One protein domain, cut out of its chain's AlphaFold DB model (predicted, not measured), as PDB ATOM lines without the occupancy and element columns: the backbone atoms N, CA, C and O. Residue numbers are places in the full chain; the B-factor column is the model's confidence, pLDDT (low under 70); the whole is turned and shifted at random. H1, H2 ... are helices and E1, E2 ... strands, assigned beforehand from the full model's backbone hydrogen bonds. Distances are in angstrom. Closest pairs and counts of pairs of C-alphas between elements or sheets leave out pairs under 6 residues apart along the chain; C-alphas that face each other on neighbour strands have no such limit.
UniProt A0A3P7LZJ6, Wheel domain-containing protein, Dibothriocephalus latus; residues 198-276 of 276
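Overview. This is residues 198 to 276 of the 276 residues of the protein "Wheel domain-containing protein" of Dibothriocephalus latus (UniProt A0A3P7LZJ6). Two separate two-stranded hairpins, the longer E1 and E2 and the shorter E3 and E4, are set at an angle to each other, with one short helix, H1, near the longer hairpin. A long loop, residues 238 to 259, leads from H1 across to the second hairpin, and E2 bends by 63 degrees at residue 222. The printed part has 79 residues with, along the chain, E1, E2, H1, E3 and E4; each hairpin is its own antiparallel sheet, of order E1 - E2 and E3 - E4. The class is mixed, helices and strands, though under half of the residues, 38 of 79, are in named elements. The whole is only just compact, close to loose, with a radius of gyration of the C-alphas of 13.9 A and spans of 41 by 34 by 21 A.

Along the chain. Find C-alpha 204 at (23.858, -25.058, -34.587); from there E1, residues 204 to 212, runs 24.7 A to C-alpha 212 at (37.467, -9.814, -20.721). E2, residues 217 to 225, comes back over 23.2 A. H1, residues 230 to 237, is 10.6 A long. E3 holds residues 260 to 265, over 15.7 A. E4 holds residues 270 to 275, over 16.5 A, and ends at C-alpha 275 at (43.111, -10.693, -34.801).

Arrangement. Start with the hairpin of E1 and E2, antiparallel at 165 degrees between their directions. Look for N 210 and O 219, 2.8 A apart, and N 206 and O 224, 2.9 A apart, both within hydrogen-bond range. Next find H1: its closest C-alpha pair with E2 is Asp 219 and Leu 237, 7.7 A apart, and H1 and E1 are near each other, with 6 pairs of C-alphas within 10 A. In H1 each O i to N i+4 pair is within hydrogen-bond range. E1 and E3 are near each other as well, with 5 pairs of C-alphas within 10 A. Then turn to the hairpin of E3 and E4, antiparallel at 152 degrees, where N 261 and O 274 are 2.8 A apart, within hydrogen-bond range. E4 is apart from E1, E2 and H1, and E2 is apart from E3.

Size, cuts and confidence. The two C-alphas farthest apart are those of His 200 and Asp 249, at 42.6 A. The printed part has no cut and ends at Phe 276, the chain's last residue. The link from H1 to E3, with 22 residues, is long; the other three are tight. The mean pLDDT of the printed part is 83.8, and you will find values under 70 at residues 254 to 256, residues 266 to 267 and residue 276 of this model.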
ATOM      1  N   PHE A 198      19.433 -26.850 -32.538       88.31
ATOM      2  CA  PHE A 198      19.509 -26.866 -33.994       88.31
ATOM      3  C   PHE A 198      18.265 -26.184 -34.541       88.31
ATOM      4  O   PHE A 198      17.156 -26.529 -34.122       88.31
ATOM      5  N   ASP A 199      18.440 -25.261 -35.481       88.56
ATOM      6  CA  ASP A 199      17.317 -24.633 -36.168       88.56
ATOM      7  C   ASP A 199      16.700 -25.559 -37.241       88.56
ATOM      8  O   ASP A 199      17.057 -26.733 -37.410       88.56
ATOM      9  N   HIS A 200      15.730 -25.020 -37.980       87.56
ATOM     10  CA  HIS A 200      15.055 -25.707 -39.082       87.56
ATOM     11  C   HIS A 200      15.967 -25.978 -40.296       87.56
ATOM     12  O   HIS A 200      15.605 -26.782 -41.152       87.56
ATOM     13  N   LEU A 201      17.138 -25.337 -40.366       89.25
ATOM     14  CA  LEU A 201      18.162 -25.502 -41.401       89.25
ATOM     15  C   LEU A 201      19.345 -26.363 -40.920       89.25
ATOM     16  O   LEU A 201      20.378 -26.411 -41.591       89.25
ATOM     17  N   ASN A 202      19.208 -27.034 -39.770       88.00
ATOM     18  CA  ASN A 202      20.263 -27.797 -39.094       88.00
ATOM     19  C   ASN A 202      21.496 -26.957 -38.724       88.00
ATOM     20  O   ASN A 202      22.595 -27.503 -38.577       88.00
ATOM     21  N   LYS A 203      21.338 -25.642 -38.575       90.12
ATOM     22  CA  LYS A 203      22.383 -24.772 -38.050       90.12
ATOM     23  C   LYS A 203      22.423 -24.881 -36.547       90.12
ATOM     24  O   LYS A 203      21.385 -24.935 -35.890       90.12
ATOM     25  N   ILE A 204      23.637 -24.960 -36.021       89.50
ATOM     26  CA  ILE A 204      23.858 -25.058 -34.587       89.50
ATOM     27  C   ILE A 204      23.666 -23.679 -33.978       89.50
ATOM     28  O   ILE A 204      24.162 -22.684 -34.498       89.50
ATOM     29  N   HIS A 205      22.945 -23.655 -32.874       89.00
ATOM     30  CA  HIS A 205      22.751 -22.509 -32.015       89.00
ATOM     31  C   HIS A 205      23.425 -22.822 -30.686       89.00
ATOM     32  O   HIS A 205      23.083 -23.818 -30.032       89.00
ATOM     33  N   TRP A 206      24.422 -22.022 -30.315       86.06
ATOM     34  CA  TRP A 206      25.210 -22.234 -29.107       86.06
ATOM     35  C   TRP A 206      25.246 -21.005 -28.193       86.06
ATOM     36  O   TRP A 206      25.308 -19.873 -28.678       86.06
ATOM     37  N   PRO A 207      25.263 -21.230 -26.867       85.38
ATOM     38  CA  PRO A 207      25.676 -20.211 -25.915       85.38
ATOM     39  C   PRO A 207      27.118 -19.783 -26.170       85.38
ATOM     40  O   PRO A 207      27.997 -20.636 -26.308       85.38
ATOM     41  N   VAL A 208      27.381 -18.480 -26.129       85.94
ATOM     42  CA  VAL A 208      28.739 -17.928 -26.201       85.94
ATOM     43  C   VAL A 208      28.992 -17.046 -24.988       85.94
ATOM     44  O   VAL A 208      28.263 -16.089 -24.730       85.94
ATOM     45  N   LEU A 209      30.040 -17.379 -24.238       85.88
ATOM     46  CA  LEU A 209      30.551 -16.565 -23.142       85.88
ATOM     47  C   LEU A 209      31.762 -15.773 -23.636       85.88
ATOM     48  O   LEU A 209      32.772 -16.357 -24.031       85.88
ATOM     49  N   PHE A 210      31.662 -14.454 -23.574       88.00
ATOM     50  CA  PHE A 210      32.775 -13.543 -23.783       88.00
ATOM     51  C   PHE A 210      33.425 -13.253 -22.438       88.00
ATOM     52  O   PHE A 210      32.746 -12.910 -21.472       88.00
ATOM     53  N   MET A 211      34.743 -13.409 -22.368       88.00
ATOM     54  CA  MET A 211      35.533 -13.091 -21.182       88.00
ATOM     55  C   MET A 211      36.475 -11.945 -21.527       88.00
ATOM     56  O   MET A 211      37.137 -12.001 -22.561       88.00
ATOM     57  N   TYR A 212      36.562 -10.960 -20.635       89.12
ATOM     58  CA  TYR A 212      37.467  -9.814 -20.721       89.12
ATOM     59  C   TYR A 212      38.460  -9.905 -19.548       89.12
ATOM     60  O   TYR A 212      38.207  -9.343 -18.477       89.12
ATOM     61  N   PRO A 213      39.561 -10.675 -19.680       85.69
ATOM     62  CA  PRO A 213      40.422 -11.037 -18.551       85.69
ATOM     63  C   PRO A 213      41.089  -9.836 -17.881       85.69
ATOM     64  O   PRO A 213      41.264  -9.835 -16.667       85.69
ATOM     65  N   GLU A 214      41.418  -8.807 -18.661       85.94
ATOM     66  CA  GLU A 214      42.060  -7.568 -18.197       85.94
ATOM     67  C   GLU A 214      41.195  -6.807 -17.185       85.94
ATOM     68  O   GLU A 214      41.715  -6.157 -16.282       85.94
ATOM     69  N   PHE A 215      39.874  -6.938 -17.312       88.12
ATOM     70  CA  PHE A 215      38.885  -6.252 -16.483       88.12
ATOM     71  C   PHE A 215      38.150  -7.201 -15.527       88.12
ATOM     72  O   PHE A 215      37.344  -6.755 -14.708       88.12
ATOM     73  N   GLY A 216      38.406  -8.511 -15.624       87.75
ATOM     74  CA  GLY A 216      37.692  -9.535 -14.861       87.75
ATOM     75  C   GLY A 216      36.184  -9.547 -15.129       87.75
ATOM     76  O   GLY A 216      35.413  -9.833 -14.216       87.75
ATOM     77  N   GLN A 217      35.763  -9.193 -16.348       89.12
ATOM     78  CA  GLN A 217      34.351  -9.097 -16.739       89.12
ATOM     79  C   GLN A 217      33.954 -10.209 -17.705       89.12
ATOM     80  O   GLN A 217      34.799 -10.800 -18.384       89.12
ATOM     81  N   THR A 218      32.650 -10.469 -17.793       87.88
ATOM     82  CA  THR A 218      32.081 -11.448 -18.724       87.88
ATOM     83  C   THR A 218      30.757 -10.971 -19.297       87.88
ATOM     84  O   THR A 218      29.921 -10.474 -18.544       87.88
ATOM     85  N   ASP A 219      30.531 -11.236 -20.579       87.62
ATOM     86  CA  ASP A 219      29.225 -11.116 -21.225       87.62
ATOM     87  C   ASP A 219      28.748 -12.483 -21.697       87.62
ATOM     88  O   ASP A 219      29.537 -13.330 -22.120       87.62
ATOM     89  N   PHE A 220      27.437 -12.695 -21.660       84.94
ATOM     90  CA  PHE A 220      26.839 -13.949 -22.081       84.94
ATOM     91  C   PHE A 220      25.788 -13.735 -23.161       84.94
ATOM     92  O   PHE A 220      24.774 -13.072 -22.938       84.94
ATOM     93  N   VAL A 221      26.008 -14.358 -24.317       86.56
ATOM     94  CA  VAL A 221      25.034 -14.416 -25.404       86.56
ATOM     95  C   VAL A 221      24.416 -15.806 -25.411       86.56
ATOM     96  O   VAL A 221      25.092 -16.805 -25.649       86.56
ATOM     97  N   GLN A 222      23.119 -15.868 -25.113       84.19
ATOM     98  CA  GLN A 222      22.401 -17.131 -24.913       84.19
ATOM     99  C   GLN A 222      22.266 -17.952 -26.193       84.19
ATOM    100  O   GLN A 222      22.272 -19.180 -26.136       84.19
ATOM    101  N   ASP A 223      22.123 -17.274 -27.327       87.56
ATOM    102  CA  ASP A 223      21.794 -17.901 -28.594       87.56
ATOM    103  C   ASP A 223      22.575 -17.250 -29.739       87.56
ATOM    104  O   ASP A 223      22.279 -16.132 -30.163       87.56
ATOM    105  N   VAL A 224      23.603 -17.948 -30.217       90.94
ATOM    106  CA  VAL A 224      24.406 -17.544 -31.370       90.94
ATOM    107  C   VAL A 224      24.353 -18.657 -32.403       90.94
ATOM    108  O   VAL A 224      24.793 -19.777 -32.142       90.94
ATOM    109  N   ALA A 225      23.836 -18.351 -33.590       92.56
ATOM    110  CA  ALA A 225      23.860 -19.291 -34.701       92.56
ATOM    111  C   ALA A 225      25.290 -19.463 -35.242       92.56
ATOM    112  O   ALA A 225      26.068 -18.512 -35.279       92.56
ATOM    113  N   GLU A 226      25.632 -20.654 -35.731       90.69
ATOM    114  CA  GLU A 226      27.005 -21.003 -36.130       90.69
ATOM    115  C   GLU A 226      27.596 -20.150 -37.266       90.69
ATOM    116  O   GLU A 226      28.811 -20.101 -37.435       90.69
ATOM    117  N   TYR A 227      26.750 -19.483 -38.056       91.19
ATOM    118  CA  TYR A 227      27.177 -18.588 -39.137       91.19
ATOM    119  C   TYR A 227      27.426 -17.148 -38.666       91.19
ATOM    120  O   TYR A 227      27.917 -16.324 -39.442       91.19
ATOM    121  N   VAL A 228      27.062 -16.818 -37.425       93.31
ATOM    122  CA  VAL A 228      27.310 -15.502 -36.841       93.31
ATOM    123  C   VAL A 228      28.781 -15.409 -36.461       93.31
ATOM    124  O   VAL A 228      29.328 -16.272 -35.777       93.31
ATOM    125  N   THR A 229      29.439 -14.346 -36.914       91.00
ATOM    126  CA  THR A 229      30.852 -14.125 -36.610       91.00
ATOM    127  C   THR A 229      31.022 -13.556 -35.207       91.00
ATOM    128  O   THR A 229      30.194 -12.784 -34.723       91.00
ATOM    129  N   VAL A 230      32.162 -13.851 -34.583       89.62
ATOM    130  CA  VAL A 230      32.539 -13.247 -33.296       89.62
ATOM    131  C   VAL A 230      32.540 -11.718 -33.377       89.62
ATOM    132  O   VAL A 230      32.050 -11.054 -32.467       89.62
ATOM    133  N   LYS A 231      33.001 -11.159 -34.506       88.12
ATOM    134  CA  LYS A 231      32.980  -9.715 -34.780       88.12
ATOM    135  C   LYS A 231      31.567  -9.140 -34.678       88.12
ATOM    136  O   LYS A 231      31.361  -8.089 -34.079       88.12
ATOM    137  N   HIS A 232      30.584  -9.843 -35.245       89.69
ATOM    138  CA  HIS A 232      29.191  -9.421 -35.168       89.69
ATOM    139  C   HIS A 232      28.678  -9.437 -33.724       89.69
ATOM    140  O   HIS A 232      28.107  -8.441 -33.286       89.69
ATOM    141  N   CYS A 233      28.940 -10.506 -32.964       90.19
ATOM    142  CA  CYS A 233      28.564 -10.576 -31.550       90.19
ATOM    143  C   CYS A 233      29.172  -9.423 -30.738       90.19
ATOM    144  O   CYS A 233      28.446  -8.693 -30.067       90.19
ATOM    145  N   LEU A 234      30.484  -9.197 -30.859       88.75
ATOM    146  CA  LEU A 234      31.166  -8.100 -30.169       88.75
ATOM    147  C   LEU A 234      30.609  -6.731 -30.571       88.75
ATOM    148  O   LEU A 234      30.524  -5.846 -29.731       88.75
ATOM    149  N   SER A 235      30.166  -6.551 -31.821       86.94
ATOM    150  CA  SER A 235      29.625  -5.257 -32.274       86.94
ATOM    151  C   SER A 235      28.301  -4.902 -31.605       86.94
ATOM    152  O   SER A 235      27.963  -3.726 -31.488       86.94
ATOM    153  N   GLN A 236      27.567  -5.919 -31.146       87.00
ATOM    154  CA  GLN A 236      26.332  -5.756 -30.388       87.00
ATOM    155  C   GLN A 236      26.588  -5.581 -28.890       87.00
ATOM    156  O   GLN A 236      25.817  -4.894 -28.227       87.00
ATOM    157  N   LEU A 237      27.655  -6.183 -28.359       87.56
ATOM    158  CA  LEU A 237      28.032  -6.052 -26.948       87.56
ATOM    159  C   LEU A 237      28.732  -4.712 -26.664       87.56
ATOM    160  O   LEU A 237      28.434  -4.044 -25.679       87.56
ATOM    161  N   LEU A 238      29.614  -4.274 -27.564       86.12
ATOM    162  CA  LEU A 238      30.501  -3.116 -27.405       86.12
ATOM    163  C   LEU A 238      29.995  -1.899 -28.199       86.12
ATOM    164  O   LEU A 238      30.712  -1.304 -29.007       86.12
ATOM    165  N   THR A 239      28.718  -1.542 -28.031       81.38
ATOM    166  CA  THR A 239      28.121  -0.446 -28.816       81.38
ATOM    167  C   THR A 239      28.627   0.936 -28.370       81.38
ATOM    168  O   THR A 239      28.603   1.230 -27.177       81.38
ATOM    169  N   PRO A 240      28.977   1.864 -29.288       77.12
ATOM    170  CA  PRO A 240      29.427   3.213 -28.918       77.12
ATOM    171  C   PRO A 240      28.358   4.033 -28.197       77.12
ATOM    172  O   PRO A 240      28.673   4.934 -27.425       77.12
ATOM    173  N   SER A 241      27.088   3.743 -28.485       80.94
ATOM    174  CA  SER A 241      25.928   4.375 -27.856       80.94
ATOM    175  C   SER A 241      25.738   3.962 -26.400       80.94
ATOM    176  O   SER A 241      25.112   4.700 -25.645       80.94
ATOM    177  N   ASN A 242      26.240   2.789 -26.018       80.88
ATOM    178  CA  ASN A 242      26.141   2.254 -24.669       80.88
ATOM    179  C   ASN A 242      27.414   1.451 -24.356       80.88
ATOM    180  O   ASN A 242      27.375   0.218 -24.383       80.88
ATOM    181  N   PRO A 243      28.551   2.139 -24.142       81.88
ATOM    182  CA  PRO A 243      29.812   1.468 -23.881       81.88
ATOM    183  C   PRO A 243      29.760   0.757 -22.523       81.88
ATOM    184  O   PRO A 243      29.062   1.225 -21.612       81.88
ATOM    185  N   PRO A 244      30.508  -0.343 -22.348       85.62
ATOM    186  CA  PRO A 244      30.566  -1.019 -21.065       85.62
ATOM    187  C   PRO A 244      31.080  -0.074 -19.965       85.62
ATOM    188  O   PRO A 244      32.104   0.583 -20.151       85.62
ATOM    189  N   PRO A 245      30.419   0.001 -18.794       86.50
ATOM    190  CA  PRO A 245      30.780   0.957 -17.742       86.50
ATOM    191  C   PRO A 245      32.148   0.671 -17.107       86.50
ATOM    192  O   PRO A 245      32.708   1.531 -16.433       86.50
ATOM    193  N   TRP A 246      32.665  -0.544 -17.296       87.88
ATOM    194  CA  TRP A 246      33.966  -0.991 -16.813       87.88
ATOM    195  C   TRP A 246      35.123  -0.634 -17.761       87.88
ATOM    196  O   TRP A 246      36.267  -0.628 -17.315       87.88
ATOM    197  N   ASP A 247      34.848  -0.285 -19.023       86.25
ATOM    198  CA  ASP A 247      35.862   0.098 -20.015       86.25
ATOM    199  C   ASP A 247      36.022   1.626 -20.091       86.25
ATOM    200  O   ASP A 247      35.655   2.284 -21.068       86.25
ATOM    201  N   VAL A 248      36.529   2.217 -19.007       82.44
ATOM    202  CA  VAL A 248      36.655   3.681 -18.866       82.44
ATOM    203  C   VAL A 248      37.598   4.275 -19.918       82.44
ATOM    204  O   VAL A 248      37.310   5.338 -20.474       82.44
ATOM    205  N   ASP A 249      38.688   3.565 -20.215       82.62
ATOM    206  CA  ASP A 249      39.725   3.985 -21.164       82.62
ATOM    207  C   ASP A 249      39.373   3.652 -22.623       82.62
ATOM    208  O   ASP A 249      40.089   4.055 -23.539       82.62
ATOM    209  N   LYS A 250      38.228   2.988 -22.851       81.12
ATOM    210  CA  LYS A 250      37.729   2.578 -24.169       81.12
ATOM    211  C   LYS A 250      38.724   1.691 -24.918       81.12
ATOM    212  O   LYS A 250      38.936   1.889 -26.113       81.12
ATOM    213  N   HIS A 251      39.336   0.725 -24.233       79.06
ATOM    214  CA  HIS A 251      40.212  -0.261 -24.869       79.06
ATOM    215  C   HIS A 251      39.435  -1.150 -25.857       79.06
ATOM    216  O   HIS A 251      39.981  -1.578 -26.872       79.06
ATOM    217  N   TYR A 252      38.138  -1.369 -25.624       79.19
ATOM    218  CA  TYR A 252      37.265  -2.161 -26.483       79.19
ATOM    219  C   TYR A 252      36.429  -1.256 -27.400       79.19
ATOM    220  O   TYR A 252      35.267  -0.942 -27.135       79.19
ATOM    221  N   THR A 253      37.029  -0.813 -28.511       72.25
ATOM    222  CA  THR A 253      36.380   0.084 -29.487       72.25
ATOM    223  C   THR A 253      35.683  -0.650 -30.641       72.25
ATOM    224  O   THR A 253      35.946  -1.818 -30.930       72.25
ATOM    225  N   THR A 254      34.815   0.061 -31.375       62.28
ATOM    226  CA  THR A 254      34.113  -0.478 -32.555       62.28
ATOM    227  C   THR A 254      34.965  -0.684 -33.794       62.28
ATOM    228  O   THR A 254      34.494  -1.366 -34.704       62.28
ATOM    229  N   SER A 255      36.162  -0.093 -33.886       68.69
ATOM    230  CA  SER A 255      37.042  -0.415 -35.015       68.69
ATOM    231  C   SER A 255      37.444  -1.887 -34.947       68.69
ATOM    232  O   SER A 255      37.492  -2.547 -35.977       68.69
ATOM    233  N   MET A 256      37.618  -2.428 -33.731       69.12
ATOM    234  CA  MET A 256      38.033  -3.810 -33.447       69.12
ATOM    235  C   MET A 256      39.354  -4.228 -34.105       69.12
ATOM    236  O   MET A 256      39.760  -5.372 -33.943       69.12
ATOM    237  N   ASP A 257      40.030  -3.315 -34.804       74.69
ATOM    238  CA  ASP A 257      41.261  -3.567 -35.559       74.69
ATOM    239  C   ASP A 257      42.440  -3.941 -34.641       74.69
ATOM    240  O   ASP A 257      43.400  -4.564 -35.082       74.69
ATOM    241  N   GLU A 258      42.357  -3.583 -33.357       79.50
ATOM    242  CA  GLU A 258      43.361  -3.887 -32.329       79.50
ATOM    243  C   GLU A 258      42.917  -5.009 -31.372       79.50
ATOM    244  O   GLU A 258      43.653  -5.365 -30.456       79.50
ATOM    245  N   LEU A 259      41.716  -5.574 -31.561       82.94
ATOM    246  CA  LEU A 259      41.205  -6.628 -30.688       82.94
ATOM    247  C   LEU A 259      41.700  -8.003 -31.132       82.94
ATOM    248  O   LEU A 259      41.502  -8.424 -32.273       82.94
ATOM    249  N   GLU A 260      42.257  -8.743 -30.177       87.25
ATOM    250  CA  GLU A 260      42.589 -10.153 -30.331       87.25
ATOM    251  C   GLU A 260      41.572 -11.024 -29.589       87.25
ATOM    252  O   GLU A 260      41.266 -10.813 -28.415       87.25
ATOM    253  N   VAL A 261      41.063 -12.055 -30.263       88.56
ATOM    254  CA  VAL A 261      40.163 -13.047 -29.669       88.56
ATOM    255  C   VAL A 261      40.916 -14.344 -29.433       88.56
ATOM    256  O   VAL A 261      41.376 -14.990 -30.373       88.56
ATOM    257  N   GLY A 262      41.008 -14.746 -28.167       87.81
ATOM    258  CA  GLY A 262      41.583 -16.021 -27.751       87.81
ATOM    259  C   GLY A 262      40.535 -17.124 -27.603       87.81
ATOM    260  O   GLY A 262      39.552 -16.952 -26.887       87.81
ATOM    261  N   PHE A 263      40.781 -18.296 -28.191       86.88
ATOM    262  CA  PHE A 263      40.002 -19.515 -27.944       86.88
ATOM    263  C   PHE A 263      40.817 -20.523 -27.142       86.88
ATOM    264  O   PHE A 263      41.953 -20.839 -27.502       86.88
ATOM    265  N   LEU A 264      40.228 -21.066 -26.075       81.25
ATOM    266  CA  LEU A 264      40.847 -22.122 -25.279       81.25
ATOM    267  C   LEU A 264      40.657 -23.484 -25.955       81.25
ATOM    268  O   LEU A 264      39.550 -24.017 -26.026       81.25
ATOM    269  N   TYR A 265      41.757 -24.101 -26.369       74.19
ATOM    270  CA  TYR A 265      41.751 -25.479 -26.839       74.19
ATOM    271  C   TYR A 265      41.775 -26.424 -25.641       74.19
ATOM    272  O   TYR A 265      42.844 -26.739 -25.122       74.19
ATOM    273  N   ALA A 266      40.603 -26.915 -25.229       65.56
ATOM    274  CA  ALA A 266      40.439 -27.764 -24.043       65.56
ATOM    275  C   ALA A 266      41.403 -28.968 -23.991       65.56
ATOM    276  O   ALA A 266      41.874 -29.331 -22.921       65.56
ATOM    277  N   VAL A 267      41.746 -29.552 -25.144       62.75
ATOM    278  CA  VAL A 267      42.679 -30.694 -25.236       62.75
ATOM    279  C   VAL A 267      44.111 -30.312 -24.842       62.75
ATOM    280  O   VAL A 267      44.841 -31.132 -24.296       62.75
ATOM    281  N   THR A 268      44.532 -29.081 -25.132       71.31
ATOM    282  CA  THR A 268      45.916 -28.626 -24.908       71.31
ATOM    283  C   THR A 268      46.046 -27.647 -23.744       71.31
ATOM    284  O   THR A 268      47.162 -27.372 -23.309       71.31
ATOM    285  N   GLY A 269      44.928 -27.095 -23.266       72.62
ATOM    286  CA  GLY A 269      44.893 -26.004 -22.292       72.62
ATOM    287  C   GLY A 269      45.488 -24.692 -22.815       72.62
ATOM    288  O   GLY A 269      45.739 -23.787 -22.026       72.62
ATOM    289  N   ARG A 270      45.757 -24.583 -24.123       79.69
ATOM    290  CA  ARG A 270      46.378 -23.400 -24.729       79.69
ATOM    291  C   ARG A 270      45.330 -22.497 -25.352       79.69
ATOM    292  O   ARG A 270      44.382 -22.976 -25.973       79.69
ATOM    293  N   PHE A 271      45.552 -21.196 -25.222       82.50
ATOM    294  CA  PHE A 271      44.826 -20.203 -25.992       82.50
ATOM    295  C   PHE A 271      45.451 -20.061 -27.377       82.50
ATOM    296  O   PHE A 271      46.676 -20.004 -27.509       82.50
ATOM    297  N   GLN A 272      44.605 -20.000 -28.397       84.69
ATOM    298  CA  GLN A 272      44.985 -19.540 -29.725       84.69
ATOM    299  C   GLN A 272      44.291 -18.211 -29.987       84.69
ATOM    300  O   GLN A 272      43.068 -18.132 -29.878       84.69
ATOM    301  N   TYR A 273      45.082 -17.195 -30.309       85.50
ATOM    302  CA  TYR A 273      44.609 -15.835 -30.535       85.50
ATOM    303  C   TYR A 273      44.457 -15.554 -32.027       85.50
ATOM    304  O   TYR A 273      45.250 -16.033 -32.843       85.50
ATOM    305  N   TYR A 274      43.429 -14.786 -32.364       82.25
ATOM    306  CA  TYR A 274      43.108 -14.353 -33.716       82.25
ATOM    307  C   TYR A 274      42.805 -12.856 -33.687       82.25
ATOM    308  O   TYR A 274      41.947 -12.427 -32.918       82.25
ATOM    309  N   GLY A 275      43.497 -12.076 -34.516       78.19
ATOM    310  CA  GLY A 275      43.111 -10.693 -34.801       78.19
ATOM    311  C   GLY A 275      41.927 -10.641 -35.768       78.19
ATOM    312  O   GLY A 275      41.684 -11.608 -36.502       78.19
ATOM    313  N   PHE A 276      41.191  -9.532 -35.742       68.25
ATOM    314  CA  PHE A 276      40.118  -9.257 -36.702       68.25
ATOM    315  C   PHE A 276      40.605  -8.739 -38.055       68.25
ATOM    316  O   PHE A 276      41.749  -8.248 -38.151       68.25
TER     317      PHE A 276